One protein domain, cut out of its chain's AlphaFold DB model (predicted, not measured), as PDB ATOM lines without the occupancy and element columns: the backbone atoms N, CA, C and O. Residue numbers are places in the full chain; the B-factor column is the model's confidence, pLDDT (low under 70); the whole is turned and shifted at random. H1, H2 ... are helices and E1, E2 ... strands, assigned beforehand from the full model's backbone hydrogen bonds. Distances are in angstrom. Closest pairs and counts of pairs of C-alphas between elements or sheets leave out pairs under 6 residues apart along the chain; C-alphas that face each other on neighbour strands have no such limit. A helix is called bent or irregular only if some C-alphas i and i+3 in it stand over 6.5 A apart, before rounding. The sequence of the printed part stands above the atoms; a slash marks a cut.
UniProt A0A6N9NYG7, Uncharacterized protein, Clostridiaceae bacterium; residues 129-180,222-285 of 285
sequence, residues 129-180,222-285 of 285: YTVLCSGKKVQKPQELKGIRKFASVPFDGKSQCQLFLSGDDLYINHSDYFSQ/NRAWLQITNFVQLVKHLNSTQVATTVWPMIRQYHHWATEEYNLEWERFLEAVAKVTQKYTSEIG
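Overview. This is residues 129 to 180 and 222 to 285 of the 285 residues of an uncharacterized protein of Clostridiaceae bacterium (UniProt A0A6N9NYG7). A strongly twisted sheet of five strands has one face covered by three helices: the long H3 runs slantwise over E3 and E2, H2 is by the edge strand E1, and the short H1 stands up over E4. Residues 136 to 150, with no named element, cross from E1 to E2 on the side away from the helices. The printed part has 116 residues, with E1 E2 E3 E4 E5 H1 H2 H3 along the chain, and the sheet's order is E1 - E5 - E4 - E3 - E2, all antiparallel. The class is mixed, helices and strands, in two layers, the helices H1, H2 and H3 being on one face of the sheet. The whole is compact, with a radius of gyration of the C-alphas of 13.4 A and spans of 38 by 31 by 25 A.

Along the chain. E1, residues 129 to 135, begins at C-alpha 129 at (2.453, -32.594, 24.392) and is 17.7 A long. E2 is residues 151 to 155, 13.1 A; E3, residues 159 to 166, 23.0 A; E4, residues 169 to 174, 15.5 A. After the cut, E5 is residues 223 to 228, 16.4 A. H1 is residues 231 to 237, 10.3 A; H2, residues 240 to 255, 22.7 A, is neither bent nor irregular, but only just: C-alphas 246 and 249 are 6.3 A apart. H3, residues 264 to 284, 30.6 A, ends at C-alpha 284 at (-8.979, -44.919, 42.024).

Arrangement. E1 and E2 are the edge strands. E1 and E5 are antiparallel, with N 132 and O 225 2.8 A apart, within hydrogen-bond range. E5 and E4 have N 172 and O 226 at 2.9 A. E2, E3 and E4 form a meander, each strand the antiparallel neighbour of the one before, with hairpins E2 and E3, N 161 and O 153 at 2.8 A, and E3 and E4, N 164 and O 171 at 2.9 A. H3 is on the sheet at a height of 8.8 A, at 42 degrees to E3 on the local plane. H1, on the same face, has a height of 9.6 A. H2 is on the sheet too; the closest C-alphas of E1 and H2, Tyr 129 and Met 250, are 5.6 A apart. With residues 266 to 275 alone H3 touches H2, at a steep tilt of 58 degrees, opposite ways; their closest C-alphas, Ser 240 and Glu 271, are 4.8 A apart. With residues 274 to 281 alone H3 touches H1, about perpendicular at 81 degrees; their closest C-alphas, Val 235 and Gln 278, are 5.8 A apart. Every O i to N i+4 pair is within hydrogen-bond range in H1 and H3, and 10 of 12 are in H2.

Size, cuts and confidence. The two C-alphas farthest apart, of Gln 180 and Gly 285, are 40.3 A apart. Residues 181 to 221 are not printed, and C-alphas 180 and 222 are 7.8 A apart across the cut. The link E1 to E2 is long, 15 residues. Mean pLDDT of the printed part is 93.5; residue 285, the chain's last, is under 70.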
ATOM      1  N   TYR A 129       3.424 -33.674  24.303       97.81
ATOM      2  CA  TYR A 129       2.453 -32.594  24.392       97.81
ATOM      3  C   TYR A 129       1.928 -32.243  23.003       97.81
ATOM      4  O   TYR A 129       2.710 -31.987  22.086       97.81
ATOM      5  N   THR A 130       0.606 -32.155  22.864       97.69
ATOM      6  CA  THR A 130      -0.036 -31.718  21.622       97.69
ATOM      7  C   THR A 130      -1.197 -30.761  21.881       97.69
ATOM      8  O   THR A 130      -1.871 -30.793  22.916       97.69
ATOM      9  N   VAL A 131      -1.454 -29.890  20.903       97.75
ATOM     10  CA  VAL A 131      -2.644 -29.034  20.858       97.75
ATOM     11  C   VAL A 131      -3.617 -29.629  19.853       97.75
ATOM     12  O   VAL A 131      -3.374 -29.597  18.649       97.75
ATOM     13  N   LEU A 132      -4.740 -30.148  20.345       96.75
ATOM     14  CA  LEU A 132      -5.766 -30.784  19.515       96.75
ATOM     15  C   LEU A 132      -6.545 -29.750  18.698       96.75
ATOM     16  O   LEU A 132      -6.855 -29.950  17.528       96.75
ATOM     17  N   CYS A 133      -6.883 -28.627  19.330       94.50
ATOM     18  CA  CYS A 133      -7.438 -27.457  18.660       94.50
ATOM     19  C   CYS A 133      -7.271 -26.215  19.539       94.50
ATOM     20  O   CYS A 133      -7.229 -26.313  20.768       94.50
ATOM     21  N   SER A 134      -7.220 -25.038  18.915       94.44
ATOM     22  CA  SER A 134      -7.237 -23.754  19.616       94.44
ATOM     23  C   SER A 134      -8.101 -22.721  18.891       94.44
ATOM     24  O   SER A 134      -8.351 -22.825  17.691       94.44
ATOM     25  N   GLY A 135      -8.618 -21.746  19.635       91.25
ATOM     26  CA  GLY A 135      -9.409 -20.643  19.098       91.25
ATOM     27  C   GLY A 135     -10.441 -20.092  20.082       91.25
ATOM     28  O   GLY A 135     -10.549 -20.502  21.238       91.25
ATOM     29  N   LYS A 136     -11.275 -19.160  19.601       83.81
ATOM     30  CA  LYS A 136     -12.343 -18.532  20.409       83.81
ATOM     31  C   LYS A 136     -13.427 -19.524  20.843       83.81
ATOM     32  O   LYS A 136     -14.010 -19.387  21.917       83.81
ATOM     33  N   LYS A 137     -13.732 -20.501  19.984       85.94
ATOM     34  CA  LYS A 137     -14.700 -21.573  20.229       85.94
ATOM     35  C   LYS A 137     -14.041 -22.890  19.847       85.94
ATOM     36  O   LYS A 137     -13.735 -23.097  18.681       85.94
ATOM     37  N   VAL A 138     -13.846 -23.754  20.833       91.94
ATOM     38  CA  VAL A 138     -13.255 -25.081  20.652       91.94
ATOM     39  C   VAL A 138     -14.272 -26.148  21.037       91.94
ATOM     40  O   VAL A 138     -15.014 -25.981  22.011       91.94
ATOM     41  N   GLN A 139     -14.339 -27.224  20.257       92.25
ATOM     42  CA  GLN A 139     -15.212 -28.364  20.539       92.25
ATOM     43  C   GLN A 139     -14.477 -29.387  21.400       92.25
ATOM     44  O   GLN A 139     -13.257 -29.496  21.331       92.25
ATOM     45  N   LYS A 140     -15.220 -30.114  22.238       94.00
ATOM     46  CA  LYS A 140     -14.649 -31.196  23.045       94.00
ATOM     47  C   LYS A 140     -14.195 -32.340  22.115       94.00
ATOM     48  O   LYS A 140     -15.007 -32.734  21.277       94.00
ATOM     49  N   PRO A 141     -12.966 -32.872  22.274       95.25
ATOM     50  CA  PRO A 141     -12.478 -34.023  21.514       95.25
ATOM     51  C   PRO A 141     -13.423 -35.230  21.603       95.25
ATOM     52  O   PRO A 141     -14.079 -35.435  22.634       95.25
ATOM     53  N   GLN A 142     -13.513 -36.017  20.526       93.06
ATOM     54  CA  GLN A 142     -14.442 -37.154  20.436       93.06
ATOM     55  C   GLN A 142     -14.043 -38.294  21.377       93.06
ATOM     56  O   GLN A 142     -14.912 -38.956  21.944       93.06
ATOM     57  N   GLU A 143     -12.744 -38.454  21.605       91.44
ATOM     58  CA  GLU A 143     -12.105 -39.396  22.523       91.44
ATOM     59  C   GLU A 143     -12.616 -39.213  23.958       91.44
ATOM     60  O   GLU A 143     -12.671 -40.153  24.743       91.44
ATOM     61  N   LEU A 144     -13.069 -38.001  24.294       95.31
ATOM     62  CA  LEU A 144     -13.609 -37.661  25.607       95.31
ATOM     63  C   LEU A 144     -15.141 -37.770  25.687       95.31
ATOM     64  O   LEU A 144     -15.761 -37.268  26.641       95.31
ATOM     65  N   LYS A 145     -15.797 -38.374  24.689       93.44
ATOM     66  CA  LYS A 145     -17.244 -38.617  24.710       93.44
ATOM     67  C   LYS A 145     -17.581 -39.583  25.850       93.44
ATOM     68  O   LYS A 145     -17.018 -40.659  25.962       93.44
ATOM     69  N   GLY A 146     -18.504 -39.180  26.724       93.19
ATOM     70  CA  GLY A 146     -18.867 -39.952  27.923       93.19
ATOM     71  C   GLY A 146     -17.912 -39.783  29.113       93.19
ATOM     72  O   GLY A 146     -18.325 -40.012  30.247       93.19
ATOM     73  N   ILE A 147     -16.693 -39.279  28.898       95.75
ATOM     74  CA  ILE A 147     -15.723 -39.023  29.969       95.75
ATOM     75  C   ILE A 147     -16.070 -37.718  30.695       95.75
ATOM     76  O   ILE A 147     -16.166 -36.637  30.090       95.75
ATOM     77  N   ARG A 148     -16.266 -37.807  32.013       94.31
ATOM     78  CA  ARG A 148     -16.506 -36.649  32.886       94.31
ATOM     79  C   ARG A 148     -15.180 -35.998  33.272       94.31
ATOM     80  O   ARG A 148     -14.153 -36.661  33.340       94.31
ATOM     81  N   LYS A 149     -15.210 -34.688  33.532       96.00
ATOM     82  CA  LYS A 149     -14.049 -34.011  34.122       96.00
ATOM     83  C   LYS A 149     -13.809 -34.583  35.516       96.00
ATOM     84  O   LYS A 149     -14.781 -34.765  36.251       96.00
ATOM     85  N   PHE A 150     -12.553 -34.812  35.876       96.75
ATOM     86  CA  PHE A 150     -12.211 -35.241  37.233       96.75
ATOM     87  C   PHE A 150     -11.851 -34.055  38.129       96.75
ATOM     88  O   PHE A 150     -12.115 -34.079  39.325       96.75
ATOM     89  N   ALA A 151     -11.316 -32.978  37.545       96.88
ATOM     90  CA  ALA A 151     -10.911 -31.798  38.294       96.88
ATOM     91  C   ALA A 151     -10.993 -30.501  37.482       96.88
ATOM     92  O   ALA A 151     -11.283 -30.472  36.279       96.88
ATOM     93  N   SER A 152     -10.769 -29.380  38.163       96.50
ATOM     94  CA  SER A 152     -10.531 -28.079  37.544       96.50
ATOM     95  C   SER A 152      -9.429 -27.358  38.314       96.50
ATOM     96  O   SER A 152      -9.425 -27.388  39.543       96.50
ATOM     97  N   VAL A 153      -8.485 -26.763  37.589       95.75
ATOM     98  CA  VAL A 153      -7.301 -26.097  38.144       95.75
ATOM     99  C   VAL A 153      -7.262 -24.653  37.634       95.75
ATOM    100  O   VAL A 153      -7.477 -24.438  36.437       95.75
ATOM    101  N   PRO A 154      -7.009 -23.653  38.498       93.56
ATOM    102  CA  PRO A 154      -6.856 -22.272  38.060       93.56
ATOM    103  C   PRO A 154      -5.559 -22.072  37.266       93.56
ATOM    104  O   PRO A 154      -4.486 -22.479  37.702       93.56
ATOM    105  N   PHE A 155      -5.662 -21.362  36.149       91.44
ATOM    106  CA  PHE A 155      -4.565 -20.712  35.443       91.44
ATOM    107  C   PHE A 155      -4.604 -19.211  35.766       91.44
ATOM    108  O   PHE A 155      -5.682 -18.601  35.740       91.44
ATOM    109  N   ASP A 156      -3.458 -18.650  36.160       81.50
ATOM    110  CA  ASP A 156      -3.307 -17.262  36.635       81.50
ATOM    111  C   ASP A 156      -4.357 -16.836  37.697       81.50
ATOM    112  O   ASP A 156      -4.950 -15.757  37.679       81.50
ATOM    113  N   GLY A 157      -4.707 -17.758  38.605       73.62
ATOM    114  CA  GLY A 157      -5.621 -17.514  39.732       73.62
ATOM    115  C   GLY A 157      -7.090 -17.224  39.381       73.62
ATOM    116  O   GLY A 157      -7.926 -17.168  40.283       73.62
ATOM    117  N   LYS A 158      -7.441 -17.064  38.099       75.56
ATOM    118  CA  LYS A 158      -8.787 -16.651  37.659       75.56
ATOM    119  C   LYS A 158      -9.431 -17.656  36.717       75.56
ATOM    120  O   LYS A 158     -10.618 -17.957  36.859       75.56
ATOM    121  N   SER A 159      -8.680 -18.172  35.747       84.12
ATOM    122  CA  SER A 159      -9.246 -18.951  34.647       84.12
ATOM    123  C   SER A 159      -9.252 -20.440  34.976       84.12
ATOM    124  O   SER A 159      -8.207 -21.062  35.109       84.12
ATOM    125  N   GLN A 160     -10.431 -21.040  35.143       92.69
ATOM    126  CA  GLN A 160     -10.529 -22.463  35.478       92.69
ATOM    127  C   GLN A 160     -10.293 -23.322  34.233       92.69
ATOM    128  O   GLN A 160     -11.057 -23.242  33.266       92.69
ATOM    129  N   CYS A 161      -9.253 -24.150  34.259       96.25
ATOM    130  CA  CYS A 161      -8.963 -25.149  33.235       96.25
ATOM    131  C   CYS A 161      -9.501 -26.507  33.687       96.25
ATOM    132  O   CYS A 161      -9.302 -26.910  34.831       96.25
ATOM    133  N   GLN A 162     -10.222 -27.206  32.814       97.19
ATOM    134  CA  GLN A 162     -10.853 -28.485  33.164       97.19
ATOM    135  C   GLN A 162      -9.951 -29.648  32.765       97.19
ATOM    136  O   GLN A 162      -9.417 -29.638  31.657       97.19
ATOM    137  N   LEU A 163      -9.837 -30.647  33.639       98.31
ATOM    138  CA  LEU A 163      -8.980 -31.813  33.437       98.31
ATOM    139  C   LEU A 163      -9.817 -33.078  33.223       98.31
ATOM    140  O   LEU A 163     -10.821 -33.298  33.914       98.31
ATOM    141  N   PHE A 164      -9.391 -33.906  32.273       98.06
ATOM    142  CA  PHE A 164      -9.999 -35.186  31.917       98.06
ATOM    143  C   PHE A 164      -8.892 -36.231  31.752       98.06
ATOM    144  O   PHE A 164      -7.833 -35.903  31.225       98.06
ATOM    145  N   LEU A 165      -9.149 -37.469  32.170       96.88
ATOM    146  CA  LEU A 165      -8.270 -38.606  31.897       96.88
ATOM    147  C   LEU A 165      -8.982 -39.596  30.979       96.88
ATOM    148  O   LEU A 165     -10.172 -39.860  31.158       96.88
ATOM    149  N   SER A 166      -8.242 -40.136  30.015       95.38
ATOM    150  CA  SER A 166      -8.656 -41.262  29.178       95.38
ATOM    151  C   SER A 166      -7.518 -42.279  29.163       95.38
ATOM    152  O   SER A 166      -6.510 -42.061  28.497       95.38
ATOM    153  N   GLY A 167      -7.637 -43.350  29.953       93.56
ATOM    154  CA  GLY A 167      -6.491 -44.219  30.245       93.56
ATOM    155  C   GLY A 167      -5.376 -43.432  30.942       93.56
ATOM    156  O   GLY A 167      -5.646 -42.721  31.910       93.56
ATOM    157  N   ASP A 168      -4.156 -43.518  30.408       94.38
ATOM    158  CA  ASP A 168      -2.977 -42.826  30.946       94.38
ATOM    159  C   ASP A 168      -2.801 -41.388  30.417       94.38
ATOM    160  O   ASP A 168      -1.912 -40.662  30.872       94.38
ATOM    161  N   ASP A 169      -3.652 -40.950  29.484       97.38
ATOM    162  CA  ASP A 169      -3.541 -39.649  28.825       97.38
ATOM    163  C   ASP A 169      -4.310 -38.553  29.564       97.38
ATOM    164  O   ASP A 169      -5.488 -38.707  29.914       97.38
ATOM    165  N   LEU A 170      -3.666 -37.393  29.712       98.25
ATOM    166  CA  LEU A 170      -4.282 -36.192  30.258       98.25
ATOM    167  C   LEU A 170      -4.782 -35.281  29.147       98.25
ATOM    168  O   LEU A 170      -4.025 -34.882  28.268       98.25
ATOM    169  N   TYR A 171      -6.033 -34.849  29.271       98.44
ATOM    170  CA  TYR A 171      -6.627 -33.832  28.420       98.44
ATOM    171  C   TYR A 171      -6.988 -32.594  29.238       98.44
ATOM    172  O   TYR A 171      -7.634 -32.680  30.289       98.44
ATOM    173  N   ILE A 172      -6.617 -31.424  28.724       98.25
ATOM    174  CA  ILE A 172      -6.816 -30.133  29.383       98.25
ATOM    175  C   ILE A 172      -7.652 -29.231  28.478       98.25
ATOM    176  O   ILE A 172      -7.242 -28.892  27.372       98.25
ATOM    177  N   ASN A 173      -8.806 -28.780  28.969       97.31
ATOM    178  CA  ASN A 173      -9.520 -27.645  28.382       97.31
ATOM    179  C   ASN A 173      -8.944 -26.361  28.981       97.31
ATOM    180  O   ASN A 173      -9.386 -25.921  30.049       97.31
ATOM    181  N   HIS A 174      -7.935 -25.804  28.316       96.00
ATOM    182  CA  HIS A 174      -7.242 -24.602  28.751       96.00
ATOM    183  C   HIS A 174      -8.053 -23.363  28.368       96.00
ATOM    184  O   HIS A 174      -8.383 -23.138  27.199       96.00
ATOM    185  N   SER A 175      -8.416 -22.561  29.363       91.25
ATOM    186  CA  SER A 175      -9.350 -21.441  29.205       91.25
ATOM    187  C   SER A 175      -8.676 -20.110  28.872       91.25
ATOM    188  O   SER A 175      -9.376 -19.182  28.463       91.25
ATOM    189  N   ASP A 176      -7.352 -20.027  29.017       90.50
ATOM    190  CA  ASP A 176      -6.550 -18.836  28.713       90.50
ATOM    191  C   ASP A 176      -5.230 -19.198  28.004       90.50
ATOM    192  O   ASP A 176      -4.133 -19.060  28.532       90.50
ATOM    193  N   TYR A 177      -5.341 -19.826  26.836       93.38
ATOM    194  CA  TYR A 177      -4.207 -20.442  26.149       93.38
ATOM    195  C   TYR A 177      -3.415 -19.438  25.302       93.38
ATOM    196  O   TYR A 177      -3.786 -19.162  24.158       93.38
ATOM    197  N   PHE A 178      -2.332 -18.899  25.875       89.44
ATOM    198  CA  PHE A 178      -1.467 -17.884  25.251       89.44
ATOM    199  C   PHE A 178      -2.270 -16.726  24.639       89.44
ATOM    200  O   PHE A 178      -2.012 -16.276  23.519       89.44
ATOM    201  N   SER A 179      -3.302 -16.273  25.358       88.88
ATOM    202  CA  SER A 179      -4.159 -15.185  24.899       88.88
ATOM    203  C   SER A 179      -3.350 -13.909  24.713       88.88
ATOM    204  O   SER A 179      -2.584 -13.495  25.581       88.88
ATOM    205  N   GLN A 180      -3.553 -13.247  23.580       88.44
ATOM    206  CA  GLN A 180      -2.829 -12.023  23.278       88.44
ATOM    207  C   GLN A 180      -3.487 -10.829  23.961       88.44
ATOM    208  O   GLN A 180      -4.709 -10.655  23.919       88.44
ATOM    209  N   ASN A 222      -8.076 -16.763  24.087       91.31
ATOM    210  CA  ASN A 222      -7.895 -17.958  23.297       91.31
ATOM    211  C   ASN A 222      -8.096 -19.185  24.190       91.31
ATOM    212  O   ASN A 222      -7.677 -19.207  25.347       91.31
ATOM    213  N   ARG A 223      -8.777 -20.204  23.673       94.06
ATOM    214  CA  ARG A 223      -8.997 -21.470  24.379       94.06
ATOM    215  C   ARG A 223      -8.348 -22.588  23.597       94.06
ATOM    216  O   ARG A 223      -8.275 -22.505  22.375       94.06
ATOM    217  N   ALA A 224      -7.939 -23.641  24.286       97.06
ATOM    218  CA  ALA A 224      -7.368 -24.805  23.630       97.06
ATOM    219  C   ALA A 224      -7.752 -26.110  24.316       97.06
ATOM    220  O   ALA A 224      -7.987 -26.149  25.524       97.06
ATOM    221  N   TRP A 225      -7.788 -27.174  23.520       98.00
ATOM    222  CA  TRP A 225      -7.722 -28.538  24.020       98.00
ATOM    223  C   TRP A 225      -6.303 -29.047  23.862       98.00
ATOM    224  O   TRP A 225      -5.771 -29.065  22.755       98.00
ATOM    225  N   LEU A 226      -5.711 -29.429  24.985       98.06
ATOM    226  CA  LEU A 226      -4.349 -29.933  25.072       98.06
ATOM    227  C   LEU A 226      -4.404 -31.410  25.438       98.06
ATOM    228  O   LEU A 226      -5.287 -31.804  26.205       98.06
ATOM    229  N   GLN A 227      -3.451 -32.186  24.942       98.25
ATOM    230  CA  GLN A 227      -3.227 -33.565  25.353       98.25
ATOM    231  C   GLN A 227      -1.778 -33.721  25.810       98.25
ATOM    232  O   GLN A 227      -0.866 -33.162  25.200       98.25
ATOM    233  N   ILE A 228      -1.584 -34.473  26.892       98.31
ATOM    234  CA  ILE A 228      -0.281 -34.999  27.288       98.31
ATOM    235  C   ILE A 228      -0.413 -36.514  27.386       98.31
ATOM    236  O   ILE A 228      -1.148 -37.017  28.242       98.31
ATOM    237  N   THR A 229       0.263 -37.230  26.491       97.56
ATOM    238  CA  THR A 229       0.199 -38.694  26.455       97.56
ATOM    239  C   THR A 229       0.973 -39.311  27.615       97.56
ATOM    240  O   THR A 229       1.980 -38.763  28.078       97.56
ATOM    241  N   ASN A 230       0.496 -40.452  28.116       96.50
ATOM    242  CA  ASN A 230       1.128 -41.181  29.223       96.50
ATOM    243  C   ASN A 230       1.396 -40.307  30.473       96.50
ATOM    244  O   ASN A 230       2.347 -40.533  31.222       96.50
ATOM    245  N   PHE A 231       0.573 -39.284  30.715       97.25
ATOM    246  CA  PHE A 231       0.748 -38.353  31.831       97.25
ATOM    247  C   PHE A 231       0.624 -39.043  33.196       97.25
ATOM    248  O   PHE A 231       1.316 -38.659  34.140       97.25
ATOM    249  N   VAL A 232      -0.208 -40.088  33.301       95.38
ATOM    250  CA  VAL A 232      -0.318 -40.914  34.517       95.38
ATOM    251  C   VAL A 232       1.037 -41.526  34.893       95.38
ATOM    252  O   VAL A 232       1.410 -41.526  36.068       95.38
ATOM    253  N   GLN A 233       1.831 -41.951  33.905       93.56
ATOM    254  CA  GLN A 233       3.176 -42.479  34.142       93.56
ATOM    255  C   GLN A 233       4.119 -41.404  34.690       93.56
ATOM    256  O   GLN A 233       4.890 -41.668  35.614       93.56
ATOM    257  N   LEU A 234       4.016 -40.160  34.202       95.81
ATOM    258  CA  LEU A 234       4.807 -39.049  34.740       95.81
ATOM    259  C   LEU A 234       4.510 -38.831  36.223       95.81
ATOM    260  O   LEU A 234       5.428 -38.801  37.042       95.81
ATOM    261  N   VAL A 235       3.232 -38.714  36.585       95.88
ATOM    262  CA  VAL A 235       2.833 -38.405  37.965       95.88
ATOM    263  C   VAL A 235       3.056 -39.560  38.944       95.88
ATOM    264  O   VAL A 235       3.176 -39.306  40.142       95.88
ATOM    265  N   LYS A 236       3.147 -40.803  38.452       93.62
ATOM    266  CA  LYS A 236       3.504 -41.994  39.239       93.62
ATOM    267  C   LYS A 236       4.959 -41.955  39.713       93.62
ATOM    268  O   LYS A 236       5.249 -42.330  40.848       93.62
ATOM    269  N   HIS A 237       5.877 -41.484  38.865       92.69
ATOM    270  CA  HIS A 237       7.316 -41.485  39.165       92.69
ATOM    271  C   HIS A 237       7.840 -40.160  39.697       92.69
ATOM    272  O   HIS A 237       8.790 -40.145  40.487       92.69
ATOM    273  N   LEU A 238       7.262 -39.049  39.261       94.56
ATOM    274  CA  LEU A 238       7.764 -37.708  39.518       94.56
ATOM    275  C   LEU A 238       6.906 -36.994  40.555       94.56
ATOM    276  O   LEU A 238       5.692 -37.160  40.596       94.56
ATOM    277  N   ASN A 239       7.521 -36.145  41.378       94.44
ATOM    278  CA  ASN A 239       6.752 -35.187  42.168       94.44
ATOM    279  C   ASN A 239       6.206 -34.055  41.274       94.44
ATOM    280  O   ASN A 239       6.626 -33.887  40.130       94.44
ATOM    281  N   SER A 240       5.287 -33.245  41.794       95.75
ATOM    282  CA  SER A 240       4.613 -32.204  41.008       95.75
ATOM    283  C   SER A 240       5.548 -31.202  40.322       95.75
ATOM    284  O   SER A 240       5.301 -30.824  39.179       95.75
ATOM    285  N   THR A 241       6.622 -30.790  40.997       94.44
ATOM    286  CA  THR A 241       7.610 -29.837  40.464       94.44
ATOM    287  C   THR A 241       8.447 -30.483  39.362       94.44
ATOM    288  O   THR A 241       8.702 -29.881  38.319       94.44
ATOM    289  N   GLN A 242       8.809 -31.755  39.538       95.38
ATOM    290  CA  GLN A 242       9.493 -32.545  38.514       95.38
ATOM    291  C   GLN A 242       8.612 -32.767  37.278       95.38
ATOM    292  O   GLN A 242       9.115 -32.686  36.158       95.38
ATOM    293  N   VAL A 243       7.303 -32.988  37.452       96.62
ATOM    294  CA  VAL A 243       6.352 -33.076  36.330       96.62
ATOM    295  C   VAL A 243       6.306 -31.758  35.561       96.62
ATOM    296  O   VAL A 243       6.440 -31.775  34.341       96.62
ATOM    297  N   ALA A 244       6.191 -30.613  36.242       95.44
ATOM    298  CA  ALA A 244       6.207 -29.306  35.582       95.44
ATOM    299  C   ALA A 244       7.507 -29.074  34.789       95.44
ATOM    300  O   ALA A 244       7.459 -28.708  33.614       95.44
ATOM    301  N   THR A 245       8.652 -29.402  35.395       93.06
ATOM    302  CA  THR A 245       9.983 -29.326  34.761       93.06
ATOM    303  C   THR A 245      10.112 -30.262  33.553       93.06
ATOM    304  O   THR A 245      10.849 -29.967  32.619       93.06
ATOM    305  N   THR A 246       9.389 -31.383  33.554       94.75
ATOM    306  CA  THR A 246       9.391 -32.373  32.465       94.75
ATOM    307  C   THR A 246       8.469 -31.968  31.316       94.75
ATOM    308  O   THR A 246       8.833 -32.104  30.152       94.75
ATOM    309  N   VAL A 247       7.284 -31.436  31.622       96.50
ATOM    310  CA  VAL A 247       6.269 -31.084  30.617       96.50
ATOM    311  C   VAL A 247       6.568 -29.748  29.938       96.50
ATOM    312  O   VAL A 247       6.303 -29.596  28.747       96.50
ATOM    313  N   TRP A 248       7.142 -28.773  30.650       95.25
ATOM    314  CA  TRP A 248       7.440 -27.459  30.070       95.25
ATOM    315  C   TRP A 248       8.332 -27.529  28.810       95.25
ATOM    316  O   TRP A 248       7.971 -26.926  27.796       95.25
ATOM    317  N   PRO A 249       9.432 -28.308  28.784       93.81
ATOM    318  CA  PRO A 249      10.190 -28.563  27.561       93.81
ATOM    319  C   PRO A 249       9.352 -29.096  26.393       93.81
ATOM    320  O   PRO A 249       9.562 -28.643  25.272       93.81
ATOM    321  N   MET A 250       8.380 -29.980  26.645       95.50
ATOM    322  CA  MET A 250       7.501 -30.531  25.601       95.50
ATOM    323  C   MET A 250       6.626 -29.435  24.976       95.50
ATOM    324  O   MET A 250       6.493 -29.361  23.756       95.50
ATOM    325  N   ILE A 251       6.081 -28.536  25.805       95.81
ATOM    326  CA  ILE A 251       5.296 -27.379  25.344       95.81
ATOM    327  C   ILE A 251       6.159 -26.464  24.469       95.81
ATOM    328  O   ILE A 251       5.753 -26.078  23.375       95.81
ATOM    329  N   ARG A 252       7.377 -26.145  24.921       94.69
ATOM    330  CA  ARG A 252       8.302 -25.299  24.153       94.69
ATOM    331  C   ARG A 252       8.685 -25.919  22.822       94.69
ATOM    332  O   ARG A 252       8.693 -25.217  21.816       94.69
ATOM    333  N   GLN A 253       8.976 -27.217  22.818       94.75
ATOM    334  CA  GLN A 253       9.314 -27.949  21.604       94.75
ATOM    335  C   GLN A 253       8.158 -27.905  20.601       94.75
ATOM    336  O   GLN A 253       8.394 -27.607  19.432       94.75
ATOM    337  N   TYR A 254       6.921 -28.120  21.061       96.12
ATOM    338  CA  TYR A 254       5.723 -28.029  20.224       96.12
ATOM    339  C   TYR A 254       5.556 -26.642  19.586       96.12
ATOM    340  O   TYR A 254       5.165 -26.532  18.426       96.12
ATOM    341  N   HIS A 255       5.874 -25.574  20.320       94.88
ATOM    342  CA  HIS A 255       5.779 -24.200  19.820       94.88
ATOM    343  C   HIS A 255       7.038 -23.669  19.129       94.88
ATOM    344  O   HIS A 255       7.034 -22.520  18.682       94.88
ATOM    345  N   HIS A 256       8.100 -24.470  19.037       95.56
ATOM    346  CA  HIS A 256       9.406 -24.048  18.526       95.56
ATOM    347  C   HIS A 256       9.990 -22.834  19.271       95.56
ATOM    348  O   HIS A 256      10.577 -21.935  18.666       95.56
ATOM    349  N   TRP A 257       9.813 -22.789  20.592       94.62
ATOM    350  CA  TRP A 257      10.403 -21.751  21.437       94.62
ATOM    351  C   TRP A 257      11.841 -22.062  21.830       94.62
ATOM    352  O   TRP A 257      12.278 -23.214  21.825       94.62
ATOM    353  N   ALA A 258      12.568 -21.006  22.194       93.62
ATOM    354  CA  ALA A 258      13.944 -21.099  22.654       93.62
ATOM    355  C   ALA A 258      14.055 -21.873  23.981       93.62
ATOM    356  O   ALA A 258      13.126 -21.909  24.795       93.62
ATOM    357  N   THR A 259      15.219 -22.476  24.221       89.81
ATOM    358  CA  THR A 259      15.512 -23.281  25.418       89.81
ATOM    359  C   THR A 259      15.592 -22.471  26.706       89.81
ATOM    360  O   THR A 259      15.569 -23.050  27.793       89.81
ATOM    361  N   GLU A 260      15.641 -21.149  26.606       89.56
ATOM    362  CA  GLU A 260      15.656 -20.209  27.723       89.56
ATOM    363  C   GLU A 260      14.251 -19.678  28.034       89.56
ATOM    364  O   GLU A 260      14.047 -19.086  29.093       89.56
ATOM    365  N   GLU A 261      13.275 -19.906  27.143       91.19
ATOM    366  CA  GLU A 261      11.901 -19.455  27.352       91.19
ATOM    367  C   GLU A 261      11.331 -20.135  28.596       91.19
ATOM    368  O   GLU A 261      11.377 -21.366  28.750       91.19
ATOM    369  N   TYR A 262      10.797 -19.325  29.499       86.56
ATOM    370  CA  TYR A 262      10.322 -19.780  30.790       86.56
ATOM    371  C   TYR A 262       9.107 -18.973  31.220       86.56
ATOM    372  O   TYR A 262       9.084 -17.748  31.121       86.56
ATOM    373  N   ASN A 263       8.096 -19.675  31.723       90.06
ATOM    374  CA  ASN A 263       6.845 -19.064  32.129       90.06
ATOM    375  C   ASN A 263       6.399 -19.612  33.492       90.06
ATOM    376  O   ASN A 263       5.954 -20.753  33.614       90.06
ATOM    377  N   LEU A 264       6.500 -18.755  34.512       90.50
ATOM    378  CA  LEU A 264       6.140 -19.070  35.897       90.50
ATOM    379  C   LEU A 264       4.656 -19.430  36.073       90.50
ATOM    380  O   LEU A 264       4.312 -20.209  36.961       90.50
ATOM    381  N   GLU A 265       3.759 -18.857  35.266       91.75
ATOM    382  CA  GLU A 265       2.322 -19.150  35.342       91.75
ATOM    383  C   GLU A 265       2.045 -20.576  34.869       91.75
ATOM    384  O   GLU A 265       1.328 -21.326  35.535       91.75
ATOM    385  N   TRP A 266       2.671 -20.970  33.758       93.81
ATOM    386  CA  TRP A 266       2.591 -22.325  33.228       93.81
ATOM    387  C   TRP A 266       3.234 -23.351  34.145       93.81
ATOM    388  O   TRP A 266       2.648 -24.408  34.359       93.81
ATOM    389  N   GLU A 267       4.388 -23.052  34.731       93.50
ATOM    390  CA  GLU A 267       5.021 -23.959  35.686       93.50
ATOM    391  C   GLU A 267       4.110 -24.216  36.898       93.50
ATOM    392  O   GLU A 267       3.787 -25.367  37.195       93.50
ATOM    393  N   ARG A 268       3.595 -23.156  37.541       94.31
ATOM    394  CA  ARG A 268       2.652 -23.279  38.668       94.31
ATOM    395  C   ARG A 268       1.380 -24.025  38.280       94.31
ATOM    396  O   ARG A 268       0.862 -24.820  39.069       94.31
ATOM    397  N   PHE A 269       0.869 -23.768  37.079       96.56
ATOM    398  CA  PHE A 269      -0.291 -24.471  36.547       96.56
ATOM    399  C   PHE A 269      -0.014 -25.969  36.397       96.56
ATOM    400  O   PHE A 269      -0.787 -26.784  36.901       96.56
ATOM    401  N   LEU A 270       1.105 -26.342  35.771       97.12
ATOM    402  CA  LEU A 270       1.508 -27.733  35.577       97.12
ATOM    403  C   LEU A 270       1.747 -28.452  36.910       97.12
ATOM    404  O   LEU A 270       1.326 -29.598  37.061       97.12
ATOM    405  N   GLU A 271       2.331 -27.783  37.907       96.62
ATOM    406  CA  GLU A 271       2.444 -28.348  39.254       96.62
ATOM    407  C   GLU A 271       1.075 -28.651  39.867       96.62
ATOM    408  O   GLU A 271       0.878 -29.711  40.464       96.62
ATOM    409  N   ALA A 272       0.122 -27.725  39.749       96.81
ATOM    410  CA  ALA A 272      -1.220 -27.908  40.288       96.81
ATOM    411  C   ALA A 272      -1.977 -29.029  39.557       96.81
ATOM    412  O   ALA A 272      -2.626 -29.855  40.202       96.81
ATOM    413  N   VAL A 273      -1.835 -29.112  38.230       97.88
ATOM    414  CA  VAL A 273      -2.341 -30.226  37.415       97.88
ATOM    415  C   VAL A 273      -1.756 -31.554  37.895       97.88
ATOM    416  O   VAL A 273      -2.511 -32.500  38.131       97.88
ATOM    417  N   ALA A 274      -0.440 -31.622  38.109       97.75
ATOM    418  CA  ALA A 274       0.233 -32.821  38.595       97.75
ATOM    419  C   ALA A 274      -0.269 -33.235  39.988       97.75
ATOM    420  O   ALA A 274      -0.694 -34.374  40.155       97.75
ATOM    421  N   LYS A 275      -0.321 -32.309  40.958       97.12
ATOM    422  CA  LYS A 275      -0.808 -32.579  42.330       97.12
ATOM    423  C   LYS A 275      -2.220 -33.158  42.334       97.12
ATOM    424  O   LYS A 275      -2.500 -34.135  43.025       97.12
ATOM    425  N   VAL A 276      -3.123 -32.548  41.568       97.19
ATOM    426  CA  VAL A 276      -4.524 -32.982  41.524       97.19
ATOM    427  C   VAL A 276      -4.667 -34.327  40.814       97.19
ATOM    428  O   VAL A 276      -5.461 -35.158  41.248       97.19
ATOM    429  N   THR A 277      -3.869 -34.573  39.775       97.31
ATOM    430  CA  THR A 277      -3.861 -35.864  39.076       97.31
ATOM    431  C   THR A 277      -3.309 -36.975  39.966       97.31
ATOM    432  O   THR A 277      -3.950 -38.010  40.070       97.31
ATOM    433  N   GLN A 278      -2.204 -36.743  40.689       95.69
ATOM    434  CA  GLN A 278      -1.641 -37.700  41.660       95.69
ATOM    435  C   GLN A 278      -2.656 -38.120  42.714       95.69
ATOM    436  O   GLN A 278      -2.792 -39.303  43.028       95.69
ATOM    437  N   LYS A 279      -3.379 -37.137  43.260       95.50
ATOM    438  CA  LYS A 279      -4.436 -37.398  44.230       95.50
ATOM    439  C   LYS A 279      -5.531 -38.273  43.618       95.50
ATOM    440  O   LYS A 279      -5.879 -39.292  44.197       95.50
ATOM    441  N   TYR A 280      -6.015 -37.907  42.433       95.12
ATOM    442  CA  TYR A 280      -7.072 -38.642  41.741       95.12
ATOM    443  C   TYR A 280      -6.674 -40.086  41.401       95.12
ATOM    444  O   TYR A 280      -7.451 -41.006  41.635       95.12
ATOM    445  N   THR A 281      -5.456 -40.312  40.900       92.94
ATOM    446  CA  THR A 281      -4.975 -41.662  40.563       92.94
ATOM    447  C   THR A 281      -4.764 -42.532  41.800       92.94
ATOM    448  O   THR A 281      -4.954 -43.738  41.721       92.94
ATOM    449  N   SER A 282      -4.419 -41.933  42.943       89.88
ATOM    450  CA  SER A 282      -4.260 -42.657  44.216       89.88
ATOM    451  C   SER A 282      -5.596 -43.037  44.870       89.88
ATOM    452  O   SER A 282      -5.617 -43.894  45.739       89.88
ATOM    453  N   GLU A 283      -6.698 -42.374  44.498       88.25
ATOM    454  CA  GLU A 283      -8.048 -42.652  45.020       88.25
ATOM    455  C   GLU A 283      -8.801 -43.711  44.194       88.25
ATOM    456  O   GLU A 283      -9.818 -44.233  44.647       88.25
ATOM    457  N   ILE A 284      -8.335 -43.994  42.973       80.25
ATOM    458  CA  ILE A 284      -8.979 -44.919  42.024       80.25
ATOM    459  C   ILE A 284      -8.207 -46.234  41.871       80.25
ATOM    460  O   ILE A 284      -8.812 -47.233  41.481       80.25
ATOM    461  N   GLY A 285      -6.899 -46.226  42.150       55.53
ATOM    462  CA  GLY A 285      -6.065 -47.431  42.227       55.53
ATOM    463  C   GLY A 285      -6.216 -48.151  43.557       55.53
ATOM    464  O   GLY A 285      -6.153 -49.398  43.532       55.53
TER     465      GLY A 285